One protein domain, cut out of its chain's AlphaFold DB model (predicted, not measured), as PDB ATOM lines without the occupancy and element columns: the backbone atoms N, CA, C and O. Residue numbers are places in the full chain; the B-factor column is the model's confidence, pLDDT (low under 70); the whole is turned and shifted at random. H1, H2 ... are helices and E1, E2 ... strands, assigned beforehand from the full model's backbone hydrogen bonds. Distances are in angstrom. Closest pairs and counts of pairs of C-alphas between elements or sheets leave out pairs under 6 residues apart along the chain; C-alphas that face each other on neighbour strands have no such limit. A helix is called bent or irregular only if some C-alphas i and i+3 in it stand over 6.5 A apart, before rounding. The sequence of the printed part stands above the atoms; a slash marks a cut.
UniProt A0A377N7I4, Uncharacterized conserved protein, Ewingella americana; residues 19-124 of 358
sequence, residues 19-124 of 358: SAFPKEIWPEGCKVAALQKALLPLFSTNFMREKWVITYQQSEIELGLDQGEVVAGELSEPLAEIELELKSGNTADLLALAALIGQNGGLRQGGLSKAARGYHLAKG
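What this domain is: This is residues 19 to 124 of the 358 residues of the protein "Uncharacterized conserved protein" of Ewingella americana (UniProt A0A377N7I4). A long sheet of three strands, E1, E2 and E3, twisted and sharply bent along its length, has one helix over each end: H2 crosses the end near Tyr 56, Ser 59 and Leu 86, and H3 runs along the strands at the other end, near Ser 44, Ala 72 and Leu 75. H1 and the loop of residues 19 to 31 before it lie away from the sheet, and residues 24 to 31 stick out. The printed part has 106 residues, with three named helices and three named strands in the order H1 E1 E2 E3 H2 H3; the sheet has the order E1 - E2 - E3 and is antiparallel throughout, and the class is mixed, helices and strands. The whole is loose, with a radius of gyration of the C-alphas of 17.8 A, and spans 48 by 36 by 20 A.

How they stand to each other: H1, residues 32 to 38, is not on the sheet, with 0 pairs of C-alphas within 10 A, and a tight link of 5 residues leads from it to E1, residues 44 to 56. E1 forms a hairpin with E2, residues 59 to 72, at 168 degrees between their directions; N 48 and O 67 are within hydrogen-bond range at 2.9 A, as are N 56 and O 59 at 2.9 A. E2 forms a second hairpin with E3, residues 75 to 88, at 165 degrees; N 68 and O 79 are 2.9 A apart, and N 83 and O 64 are 2.8 A apart, both within hydrogen-bond range. The three strands are a meander, each the antiparallel neighbour of the one before. E1 bends by 63 degrees at residue 48, E2 by 65 degrees at residue 68 and E3 by 60 degrees at residue 78. H2, residues 91 to 104, is on the sheet at a height of 9.5 A over it. H2 runs across the strands, only just, at 60.3 degrees to E2 on the local plane; its closest C-alphas to E2 are those of Asp 93 and Ser 59, 6.4 A apart. H3, residues 114 to 122, is on the sheet too, at a height of 7.6 A over it, and runs along the strands at 1 degrees to E2 on the local plane. The closest C-alphas of H3 and E2 are those of Ala 122 and Ala 72, 5.0 A apart. These are three layers, helices on both faces of a sheet, with H2 on one face and H3 on the other. H1 is apart from H2 and H3, and H2 and H3 are apart. In H3 every O i to N i+4 pair is within hydrogen-bond range, against 2 of 3 in H1 and 9 of 10 in H2.

Where its parts are: H1 begins with C-alpha 32 at (235.219, 242.156, 161.280). E1 has 13 residues over 33.0 A, E2 has 14 over 36.9 A and E3 has 14 over 37.5 A; C-alpha 44 stands at (230.500, 245.316, 183.160). H2 has 14 residues over 21.9 A and is irregular: C-alphas 101 and 104 are 7.3 A apart. H3, 9 residues over 12.3 A, ends with C-alpha 122 at (230.158, 235.329, 182.811).

The domain as a whole: The two C-alphas farthest apart are those of Ala 34 and Asn 104, at 50.5 A. Residues 100 to 106, of which 100 to 104 belong to H2, stand free, like residues 24 to 31. The link from H2 to H3, 9 residues, is short, and the other links are tight. The printed part has no cut; its mean pLDDT is 96.7, and no printed residue is under 70 in this predicted model.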
ATOM      1  N   SER A  19     235.229 248.509 162.840       94.00
ATOM      2  CA  SER A  19     235.857 248.988 161.606       94.00
ATOM      3  C   SER A  19     236.674 250.277 161.774       94.00
ATOM      4  O   SER A  19     237.244 250.742 160.793       94.00
ATOM      5  N   ALA A  20     236.644 250.917 162.949       94.56
ATOM      6  CA  ALA A  20     237.462 252.091 163.245       94.56
ATOM      7  C   ALA A  20     238.888 251.720 163.683       94.56
ATOM      8  O   ALA A  20     239.768 252.575 163.656       94.56
ATOM      9  N   PHE A  21     239.117 250.462 164.064       95.62
ATOM     10  CA  PHE A  21     240.453 249.971 164.363       95.62
ATOM     11  C   PHE A  21     241.258 249.697 163.082       95.62
ATOM     12  O   PHE A  21     240.661 249.331 162.060       95.62
ATOM     13  N   PRO A  22     242.600 249.812 163.129       93.69
ATOM     14  CA  PRO A  22     243.462 249.430 162.013       93.69
ATOM     15  C   PRO A  22     243.265 247.955 161.627       93.69
ATOM     16  O   PRO A  22     242.908 247.125 162.462       93.69
ATOM     17  N   LYS A  23     243.459 247.599 160.354       92.31
ATOM     18  CA  LYS A  23     243.175 246.230 159.873       92.31
ATOM     19  C   LYS A  23     244.184 245.214 160.406       92.31
ATOM     20  O   LYS A  23     243.833 244.063 160.632       92.31
ATOM     21  N   GLU A  24     245.411 245.662 160.613       92.94
ATOM     22  CA  GLU A  24     246.573 244.897 161.047       92.94
ATOM     23  C   GLU A  24     246.493 244.398 162.495       92.94
ATOM     24  O   GLU A  24     247.234 243.489 162.855       92.94
ATOM     25  N   ILE A  25     245.588 244.941 163.322       94.19
ATOM     26  CA  ILE A  25     245.427 244.470 164.709       94.19
ATOM     27  C   ILE A  25     244.649 243.152 164.790       94.19
ATOM     28  O   ILE A  25     244.630 242.497 165.831       94.19
ATOM     29  N   TRP A  26     243.942 242.793 163.716       94.19
ATOM     30  CA  TRP A  26     243.078 241.624 163.685       94.19
ATOM     31  C   TRP A  26     243.853 240.385 163.228       94.19
ATOM     32  O   TRP A  26     244.658 240.481 162.300       94.19
ATOM     33  N   PRO A  27     243.571 239.199 163.802       95.00
ATOM     34  CA  PRO A  27     244.110 237.948 163.285       95.00
ATOM     35  C   PRO A  27     243.742 237.733 161.814       95.00
ATOM     36  O   PRO A  27     242.671 238.150 161.354       95.00
ATOM     37  N   GLU A  28     244.606 237.027 161.090       94.56
ATOM     38  CA  GLU A  28     244.365 236.665 159.697       94.56
ATOM     39  C   GLU A  28     243.010 235.949 159.534       94.56
ATOM     40  O   GLU A  28     242.625 235.098 160.336       94.56
ATOM     41  N   GLY A  29     242.246 236.336 158.508       93.00
ATOM     42  CA  GLY A  29     240.919 235.774 158.236       93.00
ATOM     43  C   GLY A  29     239.775 236.317 159.105       93.00
ATOM     44  O   GLY A  29     238.625 235.912 158.907       93.00
ATOM     45  N   CYS A  30     240.029 237.253 160.029       94.88
ATOM     46  CA  CYS A  30     238.980 237.856 160.852       94.88
ATOM     47  C   CYS A  30     237.943 238.620 160.004       94.88
ATOM     48  O   CYS A  30     238.225 239.648 159.382       94.88
ATOM     49  N   LYS A  31     236.690 238.152 160.019       95.69
ATOM     50  CA  LYS A  31     235.557 238.818 159.357       95.69
ATOM     51  C   LYS A  31     234.954 239.886 160.275       95.69
ATOM     52  O   LYS A  31     233.897 239.672 160.866       95.69
ATOM     53  N   VAL A  32     235.596 241.053 160.363       95.94
ATOM     54  CA  VAL A  32     235.219 242.156 161.280       95.94
ATOM     55  C   VAL A  32     233.733 242.537 161.194       95.94
ATOM     56  O   VAL A  32     233.080 242.732 162.216       95.94
ATOM     57  N   ALA A  33     233.158 242.587 159.988       95.44
ATOM     58  CA  ALA A  33     231.743 242.919 159.801       95.44
ATOM     59  C   ALA A  33     230.784 241.860 160.376       95.44
ATOM     60  O   ALA A  33     229.697 242.203 160.839       95.44
ATOM     61  N   ALA A  34     231.171 240.582 160.351       96.56
ATOM     62  CA  ALA A  34     230.399 239.515 160.980       96.56
ATOM     63  C   ALA A  34     230.546 239.574 162.506       96.56
ATOM     64  O   ALA A  34     229.542 239.502 163.212       96.56
ATOM     65  N   LEU A  35     231.769 239.799 163.003       96.31
ATOM     66  CA  LEU A  35     232.045 239.941 164.433       96.31
ATOM     67  C   LEU A  35     231.241 241.090 165.049       96.31
ATOM     68  O   LEU A  35     230.576 240.892 166.056       96.31
ATOM     69  N   GLN A  36     231.214 242.254 164.393       96.81
ATOM     70  CA  GLN A  36     230.439 243.423 164.818       96.81
ATOM     71  C   GLN A  36     228.959 243.097 165.073       96.81
ATOM     72  O   GLN A  36     228.372 243.650 165.999       96.81
ATOM     73  N   LYS A  37     228.358 242.222 164.253       96.62
ATOM     74  CA  LYS A  37     226.950 241.808 164.382       96.62
ATOM     75  C   LYS A  37     226.721 240.788 165.498       96.62
ATOM     76  O   LYS A  37     225.596 240.663 165.961       96.62
ATOM     77  N   ALA A  38     227.760 240.056 165.894       96.75
ATOM     78  CA  ALA A  38     227.695 239.007 166.906       96.75
ATOM     79  C   ALA A  38     228.052 239.498 168.321       96.75
ATOM     80  O   ALA A  38     227.968 238.723 169.270       96.75
ATOM     81  N   LEU A  39     228.480 240.758 168.474       95.88
ATOM     82  CA  LEU A  39     228.844 241.313 169.775       95.88
ATOM     83  C   LEU A  39     227.626 241.427 170.691       95.88
ATOM     84  O   LEU A  39     226.614 242.024 170.329       95.88
ATOM     85  N   LEU A  40     227.785 240.925 171.912       95.44
ATOM     86  CA  LEU A  40     226.830 241.062 173.002       95.44
ATOM     87  C   LEU A  40     227.579 241.523 174.260       95.44
ATOM     88  O   LEU A  40     228.716 241.090 174.474       95.44
ATOM     89  N   PRO A  41     226.979 242.384 175.102       96.06
ATOM     90  CA  PRO A  41     227.525 242.673 176.423       96.06
ATOM     91  C   PRO A  41     227.565 241.387 177.257       96.06
ATOM     92  O   PRO A  41     226.544 240.721 177.406       96.06
ATOM     93  N   LEU A  42     228.737 241.038 177.790       97.44
ATOM     94  CA  LEU A  42     228.905 239.848 178.636       97.44
ATOM     95  C   LEU A  42     229.016 240.193 180.123       97.44
ATOM     96  O   LEU A  42     228.539 239.448 180.971       97.44
ATOM     97  N   PHE A  43     229.670 241.308 180.433       98.12
ATOM     98  CA  PHE A  43     229.913 241.782 181.789       98.12
ATOM     99  C   PHE A  43     230.169 243.293 181.766       98.12
ATOM    100  O   PHE A  43     230.425 243.876 180.708       98.12
ATOM    101  N   SER A  44     230.144 243.915 182.939       97.62
ATOM    102  CA  SER A  44     230.500 245.316 183.160       97.62
ATOM    103  C   SER A  44     231.496 245.452 184.307       97.62
ATOM    104  O   SER A  44     231.505 244.653 185.240       97.62
ATOM    105  N   THR A  45     232.317 246.496 184.257       97.31
ATOM    106  CA  THR A  45     233.159 246.940 185.374       97.31
ATOM    107  C   THR A  45     232.679 248.325 185.778       97.31
ATOM    108  O   THR A  45     232.762 249.244 184.960       97.31
ATOM    109  N   ASN A  46     232.160 248.476 186.993       96.56
ATOM    110  CA  ASN A  46     231.645 249.745 187.495       96.56
ATOM    111  C   ASN A  46     232.430 250.141 188.742       96.56
ATOM    112  O   ASN A  46     232.375 249.444 189.754       96.56
ATOM    113  N   PHE A  47     233.206 251.217 188.653       97.75
ATOM    114  CA  PHE A  47     234.097 251.629 189.727       97.75
ATOM    115  C   PHE A  47     234.415 253.116 189.676       97.75
ATOM    116  O   PHE A  47     234.371 253.750 188.621       97.75
ATOM    117  N   MET A  48     234.779 253.644 190.839       98.31
ATOM    118  CA  MET A  48     235.373 254.962 190.983       98.31
ATOM    119  C   MET A  48     236.889 254.833 190.877       98.31
ATOM    120  O   MET A  48     237.476 253.959 191.518       98.31
ATOM    121  N   ARG A  49     237.507 255.705 190.072       98.31
ATOM    122  CA  ARG A  49     238.962 255.814 189.951       98.31
ATOM    123  C   ARG A  49     239.448 257.140 190.516       98.31
ATOM    124  O   ARG A  49     239.091 258.194 189.990       98.31
ATOM    125  N   GLU A  50     240.319 257.074 191.513       98.38
ATOM    126  CA  GLU A  50     241.142 258.207 191.939       98.38
ATOM    127  C   GLU A  50     242.509 258.125 191.252       98.38
ATOM    128  O   GLU A  50     243.051 257.032 191.081       98.38
ATOM    129  N   LYS A  51     243.034 259.263 190.779       98.12
ATOM    130  CA  LYS A  51     244.235 259.302 189.934       98.12
ATOM    131  C   LYS A  51     245.255 260.302 190.440       98.12
ATOM    132  O   LYS A  51     244.914 261.453 190.702       98.12
ATOM    133  N   TRP A  52     246.515 259.883 190.433       98.44
ATOM    134  CA  TRP A  52     247.670 260.737 190.685       98.44
ATOM    135  C   TRP A  52     248.724 260.497 189.616       98.44
ATOM    136  O   TRP A  52     249.058 259.353 189.324       98.44
ATOM    137  N   VAL A  53     249.283 261.568 189.059       98.25
ATOM    138  CA  VAL A  53     250.474 261.484 188.205       98.25
ATOM    139  C   VAL A  53     251.679 261.835 189.065       98.25
ATOM    140  O   VAL A  53     251.730 262.909 189.663       98.25
ATOM    141  N   ILE A  54     252.619 260.902 189.167       98.19
ATOM    142  CA  ILE A  54     253.772 260.975 190.059       98.19
ATOM    143  C   ILE A  54     255.034 260.994 189.201       98.19
ATOM    144  O   ILE A  54     255.308 260.050 188.459       98.19
ATOM    145  N   THR A  55     255.835 262.048 189.339       98.31
ATOM    146  CA  THR A  55     257.226 262.022 188.880       98.31
ATOM    147  C   THR A  55     258.056 261.273 189.917       98.31
ATOM    148  O   THR A  55     258.188 261.722 191.055       98.31
ATOM    149  N   TYR A  56     258.607 260.123 189.535       98.06
ATOM    150  CA  TYR A  56     259.479 259.324 190.389       98.06
ATOM    151  C   TYR A  56     260.776 259.031 189.644       98.06
ATOM    152  O   TYR A  56     260.767 258.390 188.595       98.06
ATOM    153  N   GLN A  57     261.892 259.517 190.191       96.94
ATOM    154  CA  GLN A  57     263.201 259.471 189.539       96.94
ATOM    155  C   GLN A  57     263.152 260.082 188.126       96.94
ATOM    156  O   GLN A  57     262.935 261.284 187.993       96.94
ATOM    157  N   GLN A  58     263.361 259.276 187.082       97.12
ATOM    158  CA  GLN A  58     263.402 259.721 185.685       97.12
ATOM    159  C   GLN A  58     262.117 259.367 184.924       97.12
ATOM    160  O   GLN A  58     262.095 259.424 183.694       97.12
ATOM    161  N   SER A  59     261.065 258.964 185.640       98.38
ATOM    162  CA  SER A  59     259.844 258.413 185.059       98.38
ATOM    163  C   SER A  59     258.598 259.174 185.508       98.38
ATOM    164  O   SER A  59     258.528 259.701 186.621       98.38
ATOM    165  N   GLU A  60     257.593 259.192 184.638       98.56
ATOM    166  CA  GLU A  60     256.246 259.675 184.932       98.56
ATOM    167  C   GLU A  60     255.300 258.475 185.011       98.56
ATOM    168  O   GLU A  60     255.179 257.697 184.057       98.56
ATOM    169  N   ILE A  61     254.662 258.298 186.168       98.62
ATOM    170  CA  ILE A  61     253.836 257.132 186.480       98.62
ATOM    171  C   ILE A  61     252.457 257.608 186.933       98.62
ATOM    172  O   ILE A  61     252.348 258.392 187.875       98.62
ATOM    173  N   GLU A  62     251.398 257.120 186.288       98.50
ATOM    174  CA  GLU A  62     250.028 257.295 186.776       98.50
ATOM    175  C   GLU A  62     249.710 256.190 187.789       98.50
ATOM    176  O   GLU A  62     249.850 255.003 187.494       98.50
ATOM    177  N   LEU A  63     249.283 256.585 188.986       98.38
ATOM    178  CA  LEU A  63     248.681 255.711 189.983       98.38
ATOM    179  C   LEU A  63     247.163 255.856 189.894       98.38
ATOM    180  O   LEU A  63     246.634 256.947 190.110       98.38
ATOM    181  N   GLY A  64     246.471 254.756 189.605       98.06
ATOM    182  CA  GLY A  64     245.016 254.657 189.670       98.06
ATOM    183  C   GLY A  64     244.583 253.794 190.852       98.06
ATOM    184  O   GLY A  64     244.979 252.633 190.924       98.06
ATOM    185  N   LEU A  65     243.774 254.337 191.762       98.12
ATOM    186  CA  LEU A  65     243.072 253.564 192.790       98.12
ATOM    187  C   LEU A  65     241.647 253.295 192.313       98.12
ATOM    188  O   LEU A  65     240.855 254.229 192.191       98.12
ATOM    189  N   ASP A  66     241.327 252.024 192.089       98.12
ATOM    190  CA  ASP A  66     240.015 251.589 191.623       98.12
ATOM    191  C   ASP A  66     239.234 250.911 192.743       98.12
ATOM    192  O   ASP A  66     239.695 249.922 193.322       98.12
ATOM    193  N   GLN A  67     238.024 251.410 193.003       98.44
ATOM    194  CA  GLN A  67     237.094 250.844 193.980       98.44
ATOM    195  C   GLN A  67     235.692 250.698 193.383       98.44
ATOM    196  O   GLN A  67     235.096 251.670 192.915       98.44
ATOM    197  N   GLY A  68     235.159 249.478 193.388       98.12
ATOM    198  CA  GLY A  68     233.850 249.169 192.813       98.12
ATOM    199  C   GLY A  68     233.626 247.672 192.658       98.12
ATOM    200  O   GLY A  68     233.942 246.900 193.560       98.12
ATOM    201  N   GLU A  69     233.109 247.252 191.507       98.38
ATOM    202  CA  GLU A  69     232.770 245.854 191.244       98.38
ATOM    203  C   GLU A  69     232.914 245.454 189.769       98.38
ATOM    204  O   GLU A  69     232.848 246.269 188.840       98.38
ATOM    205  N   VAL A  70     233.097 244.150 189.560       98.25
ATOM    206  CA  VAL A  70     232.937 243.490 188.263       98.25
ATOM    207  C   VAL A  70     231.660 242.660 188.322       98.25
ATOM    208  O   VAL A  70     231.492 241.886 189.258       98.25
ATOM    209  N   VAL A  71     230.778 242.806 187.332       98.31
ATOM    210  CA  VAL A  71     229.435 242.199 187.323       98.31
ATOM    211  C   VAL A  71     229.193 241.465 186.009       98.31
ATOM    212  O   VAL A  71     229.424 242.028 184.939       98.31
ATOM    213  N   ALA A  72     228.698 240.230 186.071       98.12
ATOM    214  CA  ALA A  72     228.226 239.464 184.920       98.12
ATOM    215  C   ALA A  72     226.904 238.758 185.262       98.12
ATOM    216  O   ALA A  72     226.884 237.775 186.003       98.12
ATOM    217  N   GLY A  73     225.792 239.260 184.719       95.62
ATOM    218  CA  GLY A  73     224.459 238.786 185.098       95.62
ATOM    219  C   GLY A  73     224.201 239.010 186.591       95.62
ATOM    220  O   GLY A  73     224.320 240.132 187.072       95.62
ATOM    221  N   GLU A  74     223.871 237.939 187.312       96.56
ATOM    222  CA  GLU A  74     223.603 237.958 188.760       96.56
ATOM    223  C   GLU A  74     224.869 237.806 189.623       96.56
ATOM    224  O   GLU A  74     224.801 237.890 190.846       96.56
ATOM    225  N   LEU A  75     226.027 237.558 189.003       98.12
ATOM    226  CA  LEU A  75     227.285 237.326 189.707       98.12
ATOM    227  C   LEU A  75     228.126 238.598 189.734       98.12
ATOM    228  O   LEU A  75     228.317 239.245 188.701       98.12
ATOM    229  N   SER A  76     228.697 238.913 190.892       97.62
ATOM    230  CA  SER A  76     229.645 240.012 191.042       97.62
ATOM    231  C   SER A  76     230.816 239.649 191.949       97.62
ATOM    232  O   SER A  76     230.741 238.728 192.765       97.62
ATOM    233  N   GLU A  77     231.925 240.372 191.792       97.00
ATOM    234  CA  GLU A  77     233.019 240.370 192.761       97.00
ATOM    235  C   GLU A  77     233.556 241.791 193.000       97.00
ATOM    236  O   GLU A  77     233.551 242.612 192.071       97.00
ATOM    237  N   PRO A  78     234.019 242.105 194.228       97.31
ATOM    238  CA  PRO A  78     234.527 243.429 194.555       97.31
ATOM    239  C   PRO A  78     235.828 243.733 193.810       97.31
ATOM    240  O   PRO A  78     236.686 242.874 193.596       97.31
ATOM    241  N   LEU A  79     235.983 245.004 193.467       96.50
ATOM    242  CA  LEU A  79     237.171 245.586 192.873       96.50
ATOM    243  C   LEU A  79     237.790 246.557 193.881       96.50
ATOM    244  O   LEU A  79     237.153 247.531 194.273       96.50
ATOM    245  N   ALA A  80     239.021 246.279 194.296       97.12
ATOM    246  CA  ALA A  80     239.820 247.143 195.156       97.12
ATOM    247  C   ALA A  80     241.292 246.946 194.783       97.12
ATOM    248  O   ALA A  80     241.934 245.995 195.233       97.12
ATOM    249  N   GLU A  81     241.807 247.789 193.891       97.19
ATOM    250  CA  GLU A  81     243.151 247.619 193.335       97.19
ATOM    251  C   GLU A  81     243.855 248.937 193.036       97.19
ATOM    252  O   GLU A  81     243.222 249.960 192.793       97.19
ATOM    253  N   ILE A  82     245.186 248.874 193.049       97.12
ATOM    254  CA  ILE A  82     246.061 249.951 192.595       97.12
ATOM    255  C   ILE A  82     246.687 249.518 191.272       97.12
ATOM    256  O   ILE A  82     247.285 248.442 191.183       97.12
ATOM    257  N   GLU A  83     246.587 250.375 190.264       97.62
ATOM    258  CA  GLU A  83     247.304 250.255 189.000       97.62
ATOM    259  C   GLU A  83     248.413 251.309 188.945       97.62
ATOM    260  O   GLU A  83     248.191 252.470 189.276       97.62
ATOM    261  N   LEU A  84     249.613 250.892 188.533       97.94
ATOM    262  CA  LEU A  84     250.711 251.794 188.191       97.94
ATOM    263  C   LEU A  84     250.951 251.682 186.687       97.94
ATOM    264  O   LEU A  84     251.327 250.612 186.201       97.94
ATOM    265  N   GLU A  85     250.737 252.775 185.961       97.62
ATOM    266  CA  GLU A  85     250.925 252.862 184.515       97.62
ATOM    267  C   GLU A  85     252.121 253.763 184.196       97.62
ATOM    268  O   GLU A  85     252.155 254.935 184.569       97.62
ATOM    269  N   LEU A  86     253.113 253.218 183.490       97.56
ATOM    270  CA  LEU A  86     254.273 253.986 183.044       97.56
ATOM    271  C   LEU A  86     253.874 254.863 181.851       97.56
ATOM    272  O   LEU A  86     253.648 254.341 180.759       97.56
ATOM    273  N   LYS A  87     253.821 256.185 182.037       97.31
ATOM    274  CA  LYS A  87     253.543 257.140 180.950       97.31
ATOM    275  C   LYS A  87     254.801 257.411 180.131       97.31
ATOM    276  O   LYS A  87     254.759 257.429 178.903       97.31
ATOM    277  N   SER A  88     255.927 257.596 180.816       97.56
ATOM    278  CA  SER A  88     257.253 257.747 180.214       97.56
ATOM    279  C   SER A  88     258.352 257.350 181.207       97.56
ATOM    280  O   SER A  88     258.121 257.336 182.416       97.56
ATOM    281  N   GLY A  89     259.544 257.015 180.704       96.56
ATOM    282  CA  GLY A  89     260.688 256.606 181.525       96.56
ATOM    283  C   GLY A  89     260.967 255.106 181.449       96.56
ATOM    284  O   GLY A  89     260.992 254.540 180.354       96.56
ATOM    285  N   ASN A  90     261.229 254.457 182.587       95.44
ATOM    286  CA  ASN A  90     261.695 253.070 182.631       95.44
ATOM    287  C   ASN A  90     260.945 252.192 183.653       95.44
ATOM    288  O   ASN A  90     260.443 252.641 184.680       95.44
ATOM    289  N   THR A  91     260.909 250.886 183.377       95.00
ATOM    290  CA  THR A  91     260.230 249.882 184.212       95.00
ATOM    291  C   THR A  91     260.860 249.712 185.598       95.00
ATOM    292  O   THR A  91     260.177 249.287 186.531       95.00
ATOM    293  N   ALA A  92     262.152 250.017 185.760       94.06
ATOM    294  CA  ALA A  92     262.820 249.883 187.053       94.06
ATOM    295  C   ALA A  92     262.253 250.888 188.068       94.06
ATOM    296  O   ALA A  92     261.941 250.495 189.193       94.06
ATOM    297  N   ASP A  93     262.026 252.135 187.646       96.81
ATOM    298  CA  ASP A  93     261.396 253.177 188.466       96.81
ATOM    299  C   ASP A  93     259.957 252.803 188.855       96.81
ATOM    300  O   ASP A  93     259.572 252.973 190.013       96.81
ATOM    301  N   LEU A  94     259.180 252.213 187.934       97.50
ATOM    302  CA  LEU A  94     257.827 251.704 188.216       97.50
ATOM    303  C   LEU A  94     257.833 250.660 189.342       97.50
ATOM    304  O   LEU A  94     257.042 250.733 190.283       97.50
ATOM    305  N   LEU A  95     258.727 249.674 189.252       95.88
ATOM    306  CA  LEU A  95     258.823 248.599 190.241       95.88
ATOM    307  C   LEU A  95     259.394 249.095 191.577       95.88
ATOM    308  O   LEU A  95     258.980 248.609 192.631       95.88
ATOM    309  N   ALA A  96     260.297 250.078 191.547       95.88
ATOM    310  CA  ALA A  96     260.803 250.741 192.744       95.88
ATOM    311  C   ALA A  96     259.702 251.540 193.459       95.88
ATOM    312  O   ALA A  96     259.555 251.413 194.677       95.88
ATOM    313  N   LEU A  97     258.869 252.280 192.717       97.50
ATOM    314  CA  LEU A  97     257.702 252.966 193.274       97.50
ATOM    315  C   LEU A  97     256.689 251.968 193.860       97.50
ATOM    316  O   LEU A  97     256.201 252.173 194.970       97.50
ATOM    317  N   ALA A  98     256.428 250.849 193.176       97.00
ATOM    318  CA  ALA A  98     255.566 249.785 193.699       97.00
ATOM    319  C   ALA A  98     256.080 249.225 195.038       97.00
ATOM    320  O   ALA A  98     255.300 249.000 195.965       97.00
ATOM    321  N   ALA A  99     257.397 249.027 195.157       95.31
ATOM    322  CA  ALA A  99     258.020 248.564 196.392       95.31
ATOM    323  C   ALA A  99     257.920 249.609 197.512       95.31
ATOM    324  O   ALA A  99     257.700 249.229 198.659       95.31
ATOM    325  N   LEU A 100     258.049 250.900 197.184       96.44
ATOM    326  CA  LEU A 100     257.899 252.009 198.128       96.44
ATOM    327  C   LEU A 100     256.473 252.091 198.690       96.44
ATOM    328  O   LEU A 100     256.300 252.143 199.904       96.44
ATOM    329  N   ILE A 101     255.454 252.042 197.828       95.62
ATOM    330  CA  ILE A 101     254.043 252.078 198.250       95.62
ATOM    331  C   ILE A 101     253.705 250.843 199.106       95.62
ATOM    332  O   ILE A 101     252.976 250.933 200.091       95.62
ATOM    333  N   GLY A 102     254.282 249.687 198.770       95.62
ATOM    334  CA  GLY A 102     254.060 248.417 199.458       95.62
ATOM    335  C   GLY A 102     254.700 248.259 200.840       95.62
ATOM    336  O   GLY A 102     254.480 247.228 201.478       95.62
ATOM    337  N   GLN A 103     255.490 249.228 201.322       95.56
ATOM    338  CA  GLN A 103     256.254 249.091 202.573       95.56
ATOM    339  C   GLN A 103     255.375 248.873 203.811       95.56
ATOM    340  O   GLN A 103     255.795 248.185 204.739       95.56
ATOM    341  N   ASN A 104     254.148 249.399 203.801       93.94
ATOM    342  CA  ASN A 104     253.203 249.284 204.916       93.94
ATOM    343  C   ASN A 104     252.302 248.035 204.836       93.94
ATOM    344  O   ASN A 104     251.472 247.822 205.716       93.94
ATOM    345  N   GLY A 105     252.465 247.195 203.808       95.88
ATOM    346  CA  GLY A 105     251.630 246.015 203.581       95.88
ATOM    347  C   GLY A 105     250.287 246.367 202.940       95.88
ATOM    348  O   GLY A 105     250.083 247.476 202.453       95.88
ATOM    349  N   GLY A 106     249.378 245.394 202.880       96.81
ATOM    350  CA  GLY A 106     248.051 245.574 202.281       96.81
ATOM    351  C   GLY A 106     248.034 245.519 200.751       96.81
ATOM    352  O   GLY A 106     246.973 245.651 200.148       96.81
ATOM    353  N   LEU A 107     249.175 245.238 200.112       97.69
ATOM    354  CA  LEU A 107     249.294 245.107 198.660       97.69
ATOM    355  C   LEU A 107     249.880 243.755 198.248       97.69
ATOM    356  O   LEU A 107     250.775 243.215 198.893       97.69
ATOM    357  N   ARG A 108     249.407 243.247 197.110       97.19
ATOM    358  CA  ARG A 108     249.953 242.082 196.403       97.19
ATOM    359  C   ARG A 108     249.885 242.333 194.899       97.19
ATOM    360  O   ARG A 108     248.993 243.036 194.432       97.19
ATOM    361  N   GLN A 109     250.794 241.747 194.119       97.06
ATOM    362  CA  GLN A 109     250.674 241.818 192.655       97.06
ATOM    363  C   GLN A 109     249.511 240.942 192.175       97.06
ATOM    364  O   GLN A 109     249.504 239.744 192.465       97.06
ATOM    365  N   GLY A 110     248.575 241.529 191.427       94.19
ATOM    366  CA  GLY A 110     247.466 240.818 190.795       94.19
ATOM    367  C   GLY A 110     247.826 240.282 189.406       94.19
ATOM    368  O   GLY A 110     248.334 241.020 188.563       94.19
ATOM    369  N   GLY A 111     247.528 239.003 189.155       90.88
ATOM    370  CA  GLY A 111     247.697 238.370 187.839       90.88
ATOM    371  C   GLY A 111     246.460 238.451 186.932       90.88
ATOM    372  O   GLY A 111     246.561 238.236 185.723       90.88
ATOM    373  N   LEU A 112     245.285 238.764 187.492       94.38
ATOM    374  CA  LEU A 112     244.006 238.770 186.779       94.38
ATOM    375  C   LEU A 112     243.551 240.195 186.443       94.38
ATOM    376  O   LEU A 112     243.254 240.999 187.327       94.38
ATOM    377  N   SER A 113     243.394 240.492 185.151       96.12
ATOM    378  CA  SER A 113     242.758 241.746 184.730       96.12
ATOM    379  C   SER A 113     241.275 241.779 185.110       96.12
ATOM    380  O   SER A 113     240.646 240.733 185.302       96.12
ATOM    381  N   LYS A 114     240.689 242.979 185.156       96.81
ATOM    382  CA  LYS A 114     239.238 243.161 185.323       96.81
ATOM    383  C   LYS A 114     238.446 242.370 184.272       96.81
ATOM    384  O   LYS A 114     237.486 241.683 184.601       96.81
ATOM    385  N   ALA A 115     238.915 242.376 183.022       96.81
ATOM    386  CA  ALA A 115     238.320 241.590 181.942       96.81
ATOM    387  C   ALA A 115     238.411 240.073 182.187       96.81
ATOM    388  O   ALA A 115     237.431 239.367 181.976       96.81
ATOM    389  N   ALA A 116     239.551 239.555 182.664       96.94
ATOM    390  CA  ALA A 116     239.692 238.132 182.985       96.94
ATOM    391  C   ALA A 116     238.724 237.696 184.098       96.94
ATOM    392  O   ALA A 116     238.137 236.616 184.016       96.94
ATOM    393  N   ARG A 117     238.516 238.555 185.103       97.69
ATOM    394  CA  ARG A 117     237.508 238.362 186.157       97.69
ATOM    395  C   ARG A 117     236.087 238.388 185.594       97.69
ATOM    396  O   ARG A 117     235.337 237.450 185.831       97.69
ATOM    397  N   GLY A 118     235.756 239.372 184.756       98.19
ATOM    398  CA  GLY A 118     234.449 239.474 184.098       98.19
ATOM    399  C   GLY A 118     234.106 238.260 183.231       98.19
ATOM    400  O   GLY A 118     233.024 237.695 183.361       98.19
ATOM    401  N   TYR A 119     235.051 237.778 182.415       98.31
ATOM    402  CA  TYR A 119     234.874 236.541 181.645       98.31
ATOM    403  C   TYR A 119     234.675 235.309 182.527       98.31
ATOM    404  O   TYR A 119     233.970 234.383 182.134       98.31
ATOM    405  N   HIS A 120     235.311 235.266 183.696       97.75
ATOM    406  CA  HIS A 120     235.147 234.163 184.631       97.75
ATOM    407  C   HIS A 120     233.765 234.191 185.304       97.75
ATOM    408  O   HIS A 120     233.101 233.155 185.357       97.75
ATOM    409  N   LEU A 121     233.289 235.369 185.724       98.19
ATOM    410  CA  LEU A 121     231.924 235.546 186.231       98.19
ATOM    411  C   LEU A 121     230.880 235.185 185.167       98.19
ATOM    412  O   LEU A 121     229.961 234.427 185.451       98.19
ATOM    413  N   ALA A 122     231.069 235.627 183.920       97.94
ATOM    414  CA  ALA A 122     230.158 235.329 182.811       97.94
ATOM    415  C   ALA A 122     230.045 233.823 182.490       97.94
ATOM    416  O   ALA A 122     229.085 233.396 181.856       97.94
ATOM    417  N   LYS A 123     231.011 233.007 182.938       97.56
ATOM    418  CA  LYS A 123     230.976 231.535 182.858       97.56
ATOM    419  C   LYS A 123     230.314 230.870 184.073       97.56
ATOM    420  O   LYS A 123     230.403 229.654 184.208       97.56
ATOM    421  N   GLY A 124     229.690 231.641 184.960       97.88
ATOM    422  CA  GLY A 124     229.058 231.139 186.181       97.88
ATOM    423  C   GLY A 124     229.977 231.117 187.407       97.88
ATOM    424  O   GLY A 124     229.659 230.427 188.367       97.88
TER     425      GLY A 124